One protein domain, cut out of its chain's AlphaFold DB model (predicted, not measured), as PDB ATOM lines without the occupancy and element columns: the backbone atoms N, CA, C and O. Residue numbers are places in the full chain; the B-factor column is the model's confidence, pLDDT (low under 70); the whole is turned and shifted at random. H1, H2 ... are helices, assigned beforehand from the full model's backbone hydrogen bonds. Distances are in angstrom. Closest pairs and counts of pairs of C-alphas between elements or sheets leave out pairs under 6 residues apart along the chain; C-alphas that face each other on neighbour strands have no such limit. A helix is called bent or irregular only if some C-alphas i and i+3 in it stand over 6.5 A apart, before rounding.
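Overview. This is residues 426 to 499 of the 689 residues of an uncharacterized protein of Puccinia coronata f. sp. avenae (UniProt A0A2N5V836). Four helices, H1 to H4, run back and forth in turn along one axis as a small up-and-down bundle, set in a ring that is nearly closed where H1 comes near H4. A fifth helix, H5, stands crosswise to them near the end of the bundle where H4 ends. The printed part has 74 residues with five named helices in the order H1, H2, H3, H4, H5 and no named strand; its class is all helix. It is compact, with a radius of gyration of the C-alphas of 12.0 A, and rounded, with spans of 34 by 25 by 20 A.

Along the chain. H1 is residues 426 to 433 and begins with C-alpha 426 at (188.476, 186.790, 151.868). H2, residues 440 to 452, is the longest helix at 19.9 A from first to last C-alpha. It is irregular: C-alphas 441 and 444 are 7.3 A apart. H3, residues 464 to 474, spans 15.5 A and begins with C-alpha 464 at (195.164, 167.694, 146.836). H4, residues 476 to 485, spans 14.2 A and is irregular too, with C-alphas 477 and 480 7.6 A apart. H5, residues 488 to 494, ends with C-alpha 494 at (198.168, 178.979, 147.221).

Arrangement. H1 and H2 form a helical hairpin, opposite ways at a shallow tilt of 24 degrees; they touch, the closest C-alphas being those of Lys 432 and Glu 443, 5.5 A apart. H2 and H3 form the next hairpin, at a shallow tilt of 6 degrees. H2 touches H3 with residues 446 to 450 alone, and the closest C-alphas are those of Met 449 and Leu 471, 6.9 A apart. H3 and H4, a third hairpin, touch at a shallow tilt of 27 degrees, with the C-alphas of Arg 472 and Lys 479 closest, 5.6 A apart. H1 and H4 are close but not clearly touching: their closest C-alphas, of Ile 431 and Ala 478, are 7.6 A apart. H4 and H5 only just touch, with 3 pairs of C-alphas within 8 A, and only at the corner; the closest C-alphas are those of Trp 485 and Gln 491, 5.7 A apart, and the helices are about perpendicular at 90 degrees. H1 and H3 are apart, and so are H2 and H4. Each O i to N i+4 pair is within hydrogen-bond range in H1 and H3, against 7 of 9 in H2, 4 of 6 in H4 and 2 of 3 in H5.

Size, cuts and confidence. The two C-alphas farthest apart, of Thr 436 and Pro 459, are 36.5 A apart. The printed part has no cut. The link from H2 to H3 is long, with 11 residues. The mean pLDDT of the printed part is 76.0; 18 residues are under 70, among them residues 456 to 459 and 486 to 494.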
ATOM      1  N   ALA A 426     189.407 185.738 152.252       68.69
ATOM      2  CA  ALA A 426     188.476 186.790 151.868       68.69
ATOM      3  C   ALA A 426     187.625 186.377 150.656       68.69
ATOM      4  O   ALA A 426     186.408 186.585 150.680       68.69
ATOM      5  N   GLN A 427     188.225 185.737 149.643       72.62
ATOM      6  CA  GLN A 427     187.493 185.136 148.520       72.62
ATOM      7  C   GLN A 427     186.525 184.055 149.015       72.62
ATOM      8  O   GLN A 427     185.331 184.132 148.730       72.62
ATOM      9  N   VAL A 428     186.998 183.116 149.842       79.94
ATOM     10  CA  VAL A 428     186.172 182.061 150.454       79.94
ATOM     11  C   VAL A 428     185.013 182.669 151.246       79.94
ATOM     12  O   VAL A 428     183.871 182.252 151.086       79.94
ATOM     13  N   THR A 429     185.266 183.707 152.048       78.50
ATOM     14  CA  THR A 429     184.235 184.405 152.835       78.50
ATOM     15  C   THR A 429     183.195 185.080 151.947       78.50
ATOM     16  O   THR A 429     182.006 185.074 152.267       78.50
ATOM     17  N   TRP A 430     183.621 185.679 150.835       78.12
ATOM     18  CA  TRP A 430     182.707 186.298 149.882       78.12
ATOM     19  C   TRP A 430     181.824 185.256 149.180       78.12
ATOM     20  O   TRP A 430     180.606 185.442 149.137       78.12
ATOM     21  N   ILE A 431     182.404 184.145 148.711       80.25
ATOM     22  CA  ILE A 431     181.670 183.039 148.068       80.25
ATOM     23  C   ILE A 431     180.694 182.407 149.061       80.25
ATOM     24  O   ILE A 431     179.516 182.256 148.746       80.25
ATOM     25  N   LYS A 432     181.157 182.133 150.288       80.19
ATOM     26  CA  LYS A 432     180.349 181.612 151.399       80.19
ATOM     27  C   LYS A 432     179.116 182.477 151.662       80.19
ATOM     28  O   LYS A 432     178.018 181.961 151.800       80.19
ATOM     29  N   ARG A 433     179.280 183.805 151.710       77.50
ATOM     30  CA  ARG A 433     178.177 184.752 151.964       77.50
ATOM     31  C   ARG A 433     177.248 184.940 150.763       77.50
ATOM     32  O   ARG A 433     176.174 185.528 150.910       77.50
ATOM     33  N   ASN A 434     177.646 184.491 149.574       81.69
ATOM     34  CA  ASN A 434     176.829 184.600 148.380       81.69
ATOM     35  C   ASN A 434     175.795 183.464 148.327       81.69
ATOM     36  O   ASN A 434     176.041 182.400 147.761       81.69
ATOM     37  N   ARG A 435     174.592 183.755 148.838       78.38
ATOM     38  CA  ARG A 435     173.445 182.828 148.931       78.38
ATOM     39  C   ARG A 435     172.997 182.212 147.603       78.38
ATOM     40  O   ARG A 435     172.282 181.217 147.597       78.38
ATOM     41  N   THR A 436     173.380 182.811 146.477       77.94
ATOM     42  CA  THR A 436     173.057 182.274 145.144       77.94
ATOM     43  C   THR A 436     173.986 181.131 144.725       77.94
ATOM     44  O   THR A 436     173.595 180.297 143.907       77.94
ATOM     45  N   VAL A 437     175.194 181.090 145.296       78.50
ATOM     46  CA  VAL A 437     176.267 180.144 144.969       78.50
ATOM     47  C   VAL A 437     176.376 179.068 146.047       78.50
ATOM     48  O   VAL A 437     176.421 177.888 145.712       78.50
ATOM     49  N   ILE A 438     176.347 179.463 147.324       82.38
ATOM     50  CA  ILE A 438     176.391 178.566 148.488       82.38
ATOM     51  C   ILE A 438     175.098 178.737 149.292       82.38
ATOM     52  O   ILE A 438     174.737 179.853 149.668       82.38
ATOM     53  N   SER A 439     174.377 177.640 149.544       80.56
ATOM     54  CA  SER A 439     173.183 177.658 150.399       80.56
ATOM     55  C   SER A 439     173.557 177.889 151.866       80.56
ATOM     56  O   SER A 439     174.686 177.636 152.282       80.56
ATOM     57  N   ALA A 440     172.599 178.364 152.665       77.69
ATOM     58  CA  ALA A 440     172.850 178.734 154.054       77.69
ATOM     59  C   ALA A 440     173.400 177.600 154.917       77.69
ATOM     60  O   ALA A 440     174.310 177.828 155.710       77.69
ATOM     61  N   ASP A 441     172.903 176.392 154.692       81.81
ATOM     62  CA  ASP A 441     173.233 175.222 155.503       81.81
ATOM     63  C   ASP A 441     174.617 174.652 155.157       81.81
ATOM     64  O   ASP A 441     175.257 173.998 155.974       81.81
ATOM     65  N   ASN A 442     175.133 174.964 153.962       81.75
ATOM     66  CA  ASN A 442     176.422 174.466 153.477       81.75
ATOM     67  C   ASN A 442     177.583 175.454 153.683       81.75
ATOM     68  O   ASN A 442     178.720 175.177 153.296       81.75
ATOM     69  N   GLU A 443     177.320 176.602 154.308       83.94
ATOM     70  CA  GLU A 443     178.310 177.643 154.582       83.94
ATOM     71  C   GLU A 443     179.493 177.157 155.434       83.94
ATOM     72  O   GLU A 443     180.640 177.533 155.172       83.94
ATOM     73  N   GLY A 444     179.215 176.364 156.475       81.62
ATOM     74  CA  GLY A 444     180.239 175.771 157.341       81.62
ATOM     75  C   GLY A 444     181.096 174.778 156.563       81.62
ATOM     76  O   GLY A 444     182.302 174.972 156.433       81.62
ATOM     77  N   LYS A 445     180.437 173.813 155.910       85.75
ATOM     78  CA  LYS A 445     181.079 172.769 155.105       85.75
ATOM     79  C   LYS A 445     181.979 173.340 154.003       85.75
ATOM     80  O   LYS A 445     183.106 172.882 153.844       85.75
ATOM     81  N   PHE A 446     181.537 174.380 153.287       84.81
ATOM     82  CA  PHE A 446     182.366 175.048 152.275       84.81
ATOM     83  C   PHE A 446     183.641 175.656 152.882       84.81
ATOM     84  O   PHE A 446     184.732 175.485 152.337       84.81
ATOM     85  N   ALA A 447     183.522 176.346 154.022       83.31
ATOM     86  CA  ALA A 447     184.660 176.977 154.689       83.31
ATOM     87  C   ALA A 447     185.667 175.949 155.224       83.31
ATOM     88  O   ALA A 447     186.877 176.154 155.085       83.31
ATOM     89  N   ASP A 448     185.179 174.846 155.788       84.12
ATOM     90  CA  ASP A 448     186.014 173.776 156.334       84.12
ATOM     91  C   ASP A 448     186.797 173.069 155.226       84.12
ATOM     92  O   ASP A 448     188.018 172.924 155.331       84.12
ATOM     93  N   MET A 449     186.131 172.734 154.114       84.88
ATOM     94  CA  MET A 449     186.781 172.141 152.942       84.88
ATOM     95  C   MET A 449     187.828 173.090 152.334       84.88
ATOM     96  O   MET A 449     188.954 172.671 152.077       84.88
ATOM     97  N   CYS A 450     187.524 174.388 152.190       83.62
ATOM     98  CA  CYS A 450     188.500 175.370 151.693       83.62
ATOM     99  C   CYS A 450     189.698 175.547 152.641       83.62
ATOM    100  O   CYS A 450     190.832 175.708 152.194       83.62
ATOM    101  N   THR A 451     189.474 175.501 153.956       82.31
ATOM    102  CA  THR A 451     190.550 175.607 154.957       82.31
ATOM    103  C   THR A 451     191.422 174.350 154.971       82.31
ATOM    104  O   THR A 451     192.632 174.442 155.181       82.31
ATOM    105  N   ALA A 452     190.841 173.178 154.703       82.00
ATOM    106  CA  ALA A 452     191.567 171.916 154.596       82.00
ATOM    107  C   ALA A 452     192.541 171.874 153.404       82.00
ATOM    108  O   ALA A 452     193.547 171.168 153.485       82.00
ATOM    109  N   LEU A 453     192.299 172.658 152.345       80.44
ATOM    110  CA  LEU A 453     193.228 172.808 151.214       80.44
ATOM    111  C   LEU A 453     194.529 173.529 151.596       80.44
ATOM    112  O   LEU A 453     195.565 173.303 150.977       80.44
ATOM    113  N   LEU A 454     194.497 174.381 152.627       75.38
ATOM    114  CA  LEU A 454     195.684 175.078 153.138       75.38
ATOM    115  C   LEU A 454     196.543 174.189 154.052       75.38
ATOM    116  O   LEU A 454     197.657 174.571 154.408       75.38
ATOM    117  N   LYS A 455     196.035 173.020 154.462       75.56
ATOM    118  CA  LYS A 455     196.763 172.058 155.297       75.56
ATOM    119  C   LYS A 455     197.598 171.123 154.423       75.56
ATOM    120  O   LYS A 455     197.216 170.795 153.301       75.56
ATOM    121  N   ARG A 456     198.734 170.660 154.951       66.88
ATOM    122  CA  ARG A 456     199.584 169.683 154.256       66.88
ATOM    123  C   ARG A 456     198.856 168.344 154.066       66.88
ATOM    124  O   ARG A 456     198.006 168.006 154.895       66.88
ATOM    125  N   PRO A 457     199.177 167.586 153.002       63.78
ATOM    126  CA  PRO A 457     198.697 166.219 152.871       63.78
ATOM    127  C   PRO A 457     199.296 165.371 153.995       63.78
ATOM    128  O   PRO A 457     200.482 165.496 154.302       63.78
ATOM    129  N   LEU A 458     198.470 164.532 154.617       68.50
ATOM    130  CA  LEU A 458     198.959 163.439 155.453       68.50
ATOM    131  C   LEU A 458     199.350 162.273 154.527       68.50
ATOM    132  O   LEU A 458     198.703 162.131 153.490       68.50
ATOM    133  N   PRO A 459     200.348 161.443 154.881       63.56
ATOM    134  CA  PRO A 459     200.797 160.321 154.045       63.56
ATOM    135  C   PRO A 459     199.680 159.343 153.645       63.56
ATOM    136  O   PRO A 459     199.754 158.739 152.584       63.56
ATOM    137  N   GLU A 460     198.634 159.233 154.468       71.31
ATOM    138  CA  GLU A 460     197.470 158.352 154.268       71.31
ATOM    139  C   GLU A 460     196.163 159.134 154.002       71.31
ATOM    140  O   GLU A 460     195.064 158.596 154.114       71.31
ATOM    141  N   GLY A 461     196.254 160.436 153.712       72.06
ATOM    142  CA  GLY A 461     195.095 161.303 153.481       72.06
ATOM    143  C   GLY A 461     194.768 161.504 151.997       72.06
ATOM    144  O   GLY A 461     195.614 161.242 151.145       72.06
ATOM    145  N   PRO A 462     193.576 162.048 151.678       76.25
ATOM    146  CA  PRO A 462     193.209 162.339 150.299       76.25
ATOM    147  C   PRO A 462     194.175 163.346 149.670       76.25
ATOM    148  O   PRO A 462     194.599 164.319 150.322       76.25
ATOM    149  N   THR A 463     194.503 163.112 148.400       80.62
ATOM    150  CA  THR A 463     195.400 163.965 147.614       80.62
ATOM    151  C   THR A 463     194.812 165.365 147.437       80.62
ATOM    152  O   THR A 463     193.635 165.630 147.707       80.62
ATOM    153  N   HIS A 464     195.643 166.328 147.036       78.75
ATOM    154  CA  HIS A 464     195.164 167.694 146.836       78.75
ATOM    155  C   HIS A 464     194.117 167.760 145.712       78.75
ATOM    156  O   HIS A 464     193.091 168.424 145.851       78.75
ATOM    157  N   GLU A 465     194.356 167.028 144.632       79.00
ATOM    158  CA  GLU A 465     193.470 166.891 143.483       79.00
ATOM    159  C   GLU A 465     192.139 166.245 143.888       79.00
ATOM    160  O   GLU A 465     191.084 166.768 143.535       79.00
ATOM    161  N   GLU A 466     192.166 165.202 144.726       82.12
ATOM    162  CA  GLU A 466     190.954 164.587 145.286       82.12
ATOM    163  C   GLU A 466     190.132 165.574 146.120       82.12
ATOM    164  O   GLU A 466     188.914 165.644 145.962       82.12
ATOM    165  N   LYS A 467     190.781 166.389 146.963       83.00
ATOM    166  CA  LYS A 467     190.099 167.431 147.751       83.00
ATOM    167  C   LYS A 467     189.487 168.517 146.862       83.00
ATOM    168  O   LYS A 467     188.390 168.999 147.151       83.00
ATOM    169  N   MET A 468     190.174 168.919 145.790       81.00
ATOM    170  CA  MET A 468     189.645 169.892 144.827       81.00
ATOM    171  C   MET A 468     188.462 169.321 144.041       81.00
ATOM    172  O   MET A 468     187.458 170.010 143.858       81.00
ATOM    173  N   ASP A 469     188.532 168.056 143.633       83.06
ATOM    174  CA  ASP A 469     187.429 167.371 142.961       83.06
ATOM    175  C   ASP A 469     186.226 167.166 143.882       83.06
ATOM    176  O   ASP A 469     185.083 167.378 143.467       83.06
ATOM    177  N   GLU A 470     186.457 166.834 145.150       85.38
ATOM    178  CA  GLU A 470     185.404 166.766 146.158       85.38
ATOM    179  C   GLU A 470     184.711 168.128 146.327       85.38
ATOM    180  O   GLU A 470     183.477 168.195 146.374       85.38
ATOM    181  N   LEU A 471     185.483 169.220 146.348       85.44
ATOM    182  CA  LEU A 471     184.961 170.583 146.428       85.44
ATOM    183  C   LEU A 471     184.132 170.950 145.184       85.44
ATOM    184  O   LEU A 471     183.046 171.518 145.321       85.44
ATOM    185  N   ARG A 472     184.590 170.586 143.977       83.88
ATOM    186  CA  ARG A 472     183.846 170.797 142.719       83.88
ATOM    187  C   ARG A 472     182.509 170.056 142.714       83.88
ATOM    188  O   ARG A 472     181.503 170.634 142.303       83.88
ATOM    189  N   ARG A 473     182.487 168.799 143.176       84.81
ATOM    190  CA  ARG A 473     181.272 167.963 143.228       84.81
ATOM    191  C   ARG A 473     180.249 168.500 144.228       84.81
ATOM    192  O   ARG A 473     179.064 168.546 143.914       84.81
ATOM    193  N   HIS A 474     180.699 168.936 145.403       83.44
ATOM    194  CA  HIS A 474     179.816 169.475 146.440       83.44
ATOM    195  C   HIS A 474     179.295 170.884 146.122       83.44
ATOM    196  O   HIS A 474     178.198 171.241 146.554       83.44
ATOM    197  N   PHE A 475     180.053 171.682 145.363       85.81
ATOM    198  CA  PHE A 475     179.733 173.085 145.084       85.81
ATOM    199  C   PHE A 475     179.802 173.420 143.586       85.81
ATOM    200  O   PHE A 475     180.598 174.270 143.173       85.81
ATOM    201  N   PRO A 476     178.923 172.833 142.750       82.06
ATOM    202  CA  PRO A 476     178.980 172.993 141.296       82.06
ATOM    203  C   PRO A 476     178.812 174.454 140.847       82.06
ATOM    204  O   PRO A 476     179.452 174.890 139.897       82.06
ATOM    205  N   LYS A 477     178.043 175.267 141.583       80.69
ATOM    206  CA  LYS A 477     177.867 176.705 141.296       80.69
ATOM    207  C   LYS A 477     179.103 177.558 141.605       80.69
ATOM    208  O   LYS A 477     179.188 178.697 141.158       80.69
ATOM    209  N   ALA A 478     180.041 177.037 142.395       80.81
ATOM    210  CA  ALA A 478     181.322 177.681 142.680       80.81
ATOM    211  C   ALA A 478     182.436 177.192 141.739       80.81
ATOM    212  O   ALA A 478     183.557 177.696 141.828       80.81
ATOM    213  N   LYS A 479     182.135 176.255 140.823       77.69
ATOM    214  CA  LYS A 479     183.102 175.581 139.949       77.69
ATOM    215  C   LYS A 479     184.048 176.551 139.248       77.69
ATOM    216  O   LYS A 479     185.246 176.364 139.341       77.69
ATOM    217  N   ARG A 480     183.559 177.650 138.667       76.25
ATOM    218  CA  ARG A 480     184.420 178.661 138.018       76.25
ATOM    219  C   ARG A 480     185.474 179.278 138.946       76.25
ATOM    220  O   ARG A 480     186.576 179.579 138.502       76.25
ATOM    221  N   CYS A 481     185.145 179.489 140.220       75.12
ATOM    222  CA  CYS A 481     186.110 179.999 141.191       75.12
ATOM    223  C   CYS A 481     187.099 178.912 141.629       75.12
ATOM    224  O   CYS A 481     188.282 179.194 141.791       75.12
ATOM    225  N   ILE A 482     186.615 177.679 141.788       81.12
ATOM    226  CA  ILE A 482     187.447 176.522 142.137       81.12
ATOM    227  C   ILE A 482     188.416 176.197 140.989       81.12
ATOM    228  O   ILE A 482     189.598 175.976 141.224       81.12
ATOM    229  N   ASP A 483     187.945 176.258 139.746       77.88
ATOM    230  CA  ASP A 483     188.738 176.020 138.542       77.88
ATOM    231  C   ASP A 483     189.816 177.096 138.359       77.88
ATOM    232  O   ASP A 483     190.952 176.787 137.999       77.88
ATOM    233  N   TRP A 484     189.505 178.349 138.708       74.69
ATOM    234  CA  TRP A 484     190.506 179.411 138.777       74.69
ATOM    235  C   TRP A 484     191.578 179.117 139.845       74.69
ATOM    236  O   TRP A 484     192.762 179.321 139.585       74.69
ATOM    237  N   TRP A 485     191.214 178.566 141.014       72.62
ATOM    238  CA  TRP A 485     192.200 178.135 142.024       72.62
ATOM    239  C   TRP A 485     193.085 176.972 141.549       72.62
ATOM    240  O   TRP A 485     194.205 176.838 142.038       72.62
ATOM    241  N   THR A 486     192.610 176.152 140.604       67.81
ATOM    242  CA  THR A 486     193.378 175.041 140.009       67.81
ATOM    243  C   THR A 486     194.239 175.420 138.810       67.81
ATOM    244  O   THR A 486     194.913 174.557 138.254       67.81
ATOM    245  N   MET A 487     194.263 176.688 138.387       67.62
ATOM    246  CA  MET A 487     195.270 177.111 137.414       67.62
ATOM    247  C   MET A 487     196.657 176.854 138.019       67.62
ATOM    248  O   MET A 487     196.944 177.327 139.117       67.62
ATOM    249  N   SER A 488     197.501 176.073 137.330       53.12
ATOM    250  CA  SER A 488     198.781 175.530 137.843       53.12
ATOM    251  C   SER A 488     199.654 176.573 138.554       53.12
ATOM    252  O   SER A 488     200.320 176.330 139.566       53.12
ATOM    253  N   ASP A 489     199.611 177.785 138.031       55.03
ATOM    254  CA  ASP A 489     200.423 178.905 138.432       55.03
ATOM    255  C   ASP A 489     199.847 179.633 139.672       55.03
ATOM    256  O   ASP A 489     200.602 180.296 140.380       55.03
ATOM    257  N   ILE A 490     198.549 179.493 139.954       59.94
ATOM    258  CA  ILE A 490     197.840 179.952 141.161       59.94
ATOM    259  C   ILE A 490     197.870 178.868 142.248       59.94
ATOM    260  O   ILE A 490     198.154 179.159 143.412       59.94
ATOM    261  N   GLN A 491     197.653 177.613 141.856       68.31
ATOM    262  CA  GLN A 491     197.617 176.440 142.726       68.31
ATOM    263  C   GLN A 491     198.942 176.246 143.484       68.31
ATOM    264  O   GLN A 491     198.947 176.072 144.703       68.31
ATOM    265  N   SER A 492     200.074 176.379 142.783       63.75
ATOM    266  CA  SER A 492     201.427 176.295 143.363       63.75
ATOM    267  C   SER A 492     201.767 177.451 144.320       63.75
ATOM    268  O   SER A 492     202.570 177.285 145.240       63.75
ATOM    269  N   MET A 493     201.130 178.617 144.162       64.69
ATOM    270  CA  MET A 493     201.293 179.756 145.077       64.69
ATOM    271  C   MET A 493     200.423 179.614 146.337       64.69
ATOM    272  O   MET A 493     200.872 179.985 147.429       64.69
ATOM    273  N   LEU A 494     199.201 179.089 146.184       63.31
ATOM    274  CA  LEU A 494     198.168 178.979 147.221       63.31
ATOM    275  C   LEU A 494     198.370 177.808 148.179       63.31
ATOM    276  O   LEU A 494     198.232 177.985 149.387       63.31
ATOM    277  N   PHE A 495     198.658 176.617 147.656       72.75
ATOM    278  CA  PHE A 495     198.515 175.388 148.430       72.75
ATOM    279  C   PHE A 495     199.873 174.773 148.763       72.75
ATOM    280  O   PHE A 495     200.638 174.447 147.852       72.75
ATOM    281  N   PRO A 496     200.190 174.565 150.058       66.62
ATOM    282  CA  PRO A 496     201.452 173.954 150.469       66.62
ATOM    283  C   PRO A 496     201.708 172.574 149.850       66.62
ATOM    284  O   PRO A 496     202.856 172.235 149.600       66.62
ATOM    285  N   SER A 497     200.650 171.801 149.576       60.66
ATOM    286  CA  SER A 497     200.707 170.479 148.936       60.66
ATOM    287  C   SER A 497     201.168 170.504 147.479       60.66
ATOM    288  O   SER A 497     201.680 169.507 146.990       60.66
ATOM    289  N   CYS A 498     200.984 171.630 146.788       57.25
ATOM    290  CA  CYS A 498     201.316 171.793 145.372       57.25
ATOM    291  C   CYS A 498     202.631 172.558 145.176       57.25
ATOM    292  O   CYS A 498     202.981 172.926 144.052       57.25
ATOM    293  N   ARG A 499     203.360 172.827 146.267       58.62
ATOM    294  CA  ARG A 499     204.709 173.385 146.202       58.62
ATOM    295  C   ARG A 499     205.718 172.255 146.019       58.62
ATOM    296  O   ARG A 499     205.713 171.321 146.816       58.62
TER     297      ARG A 499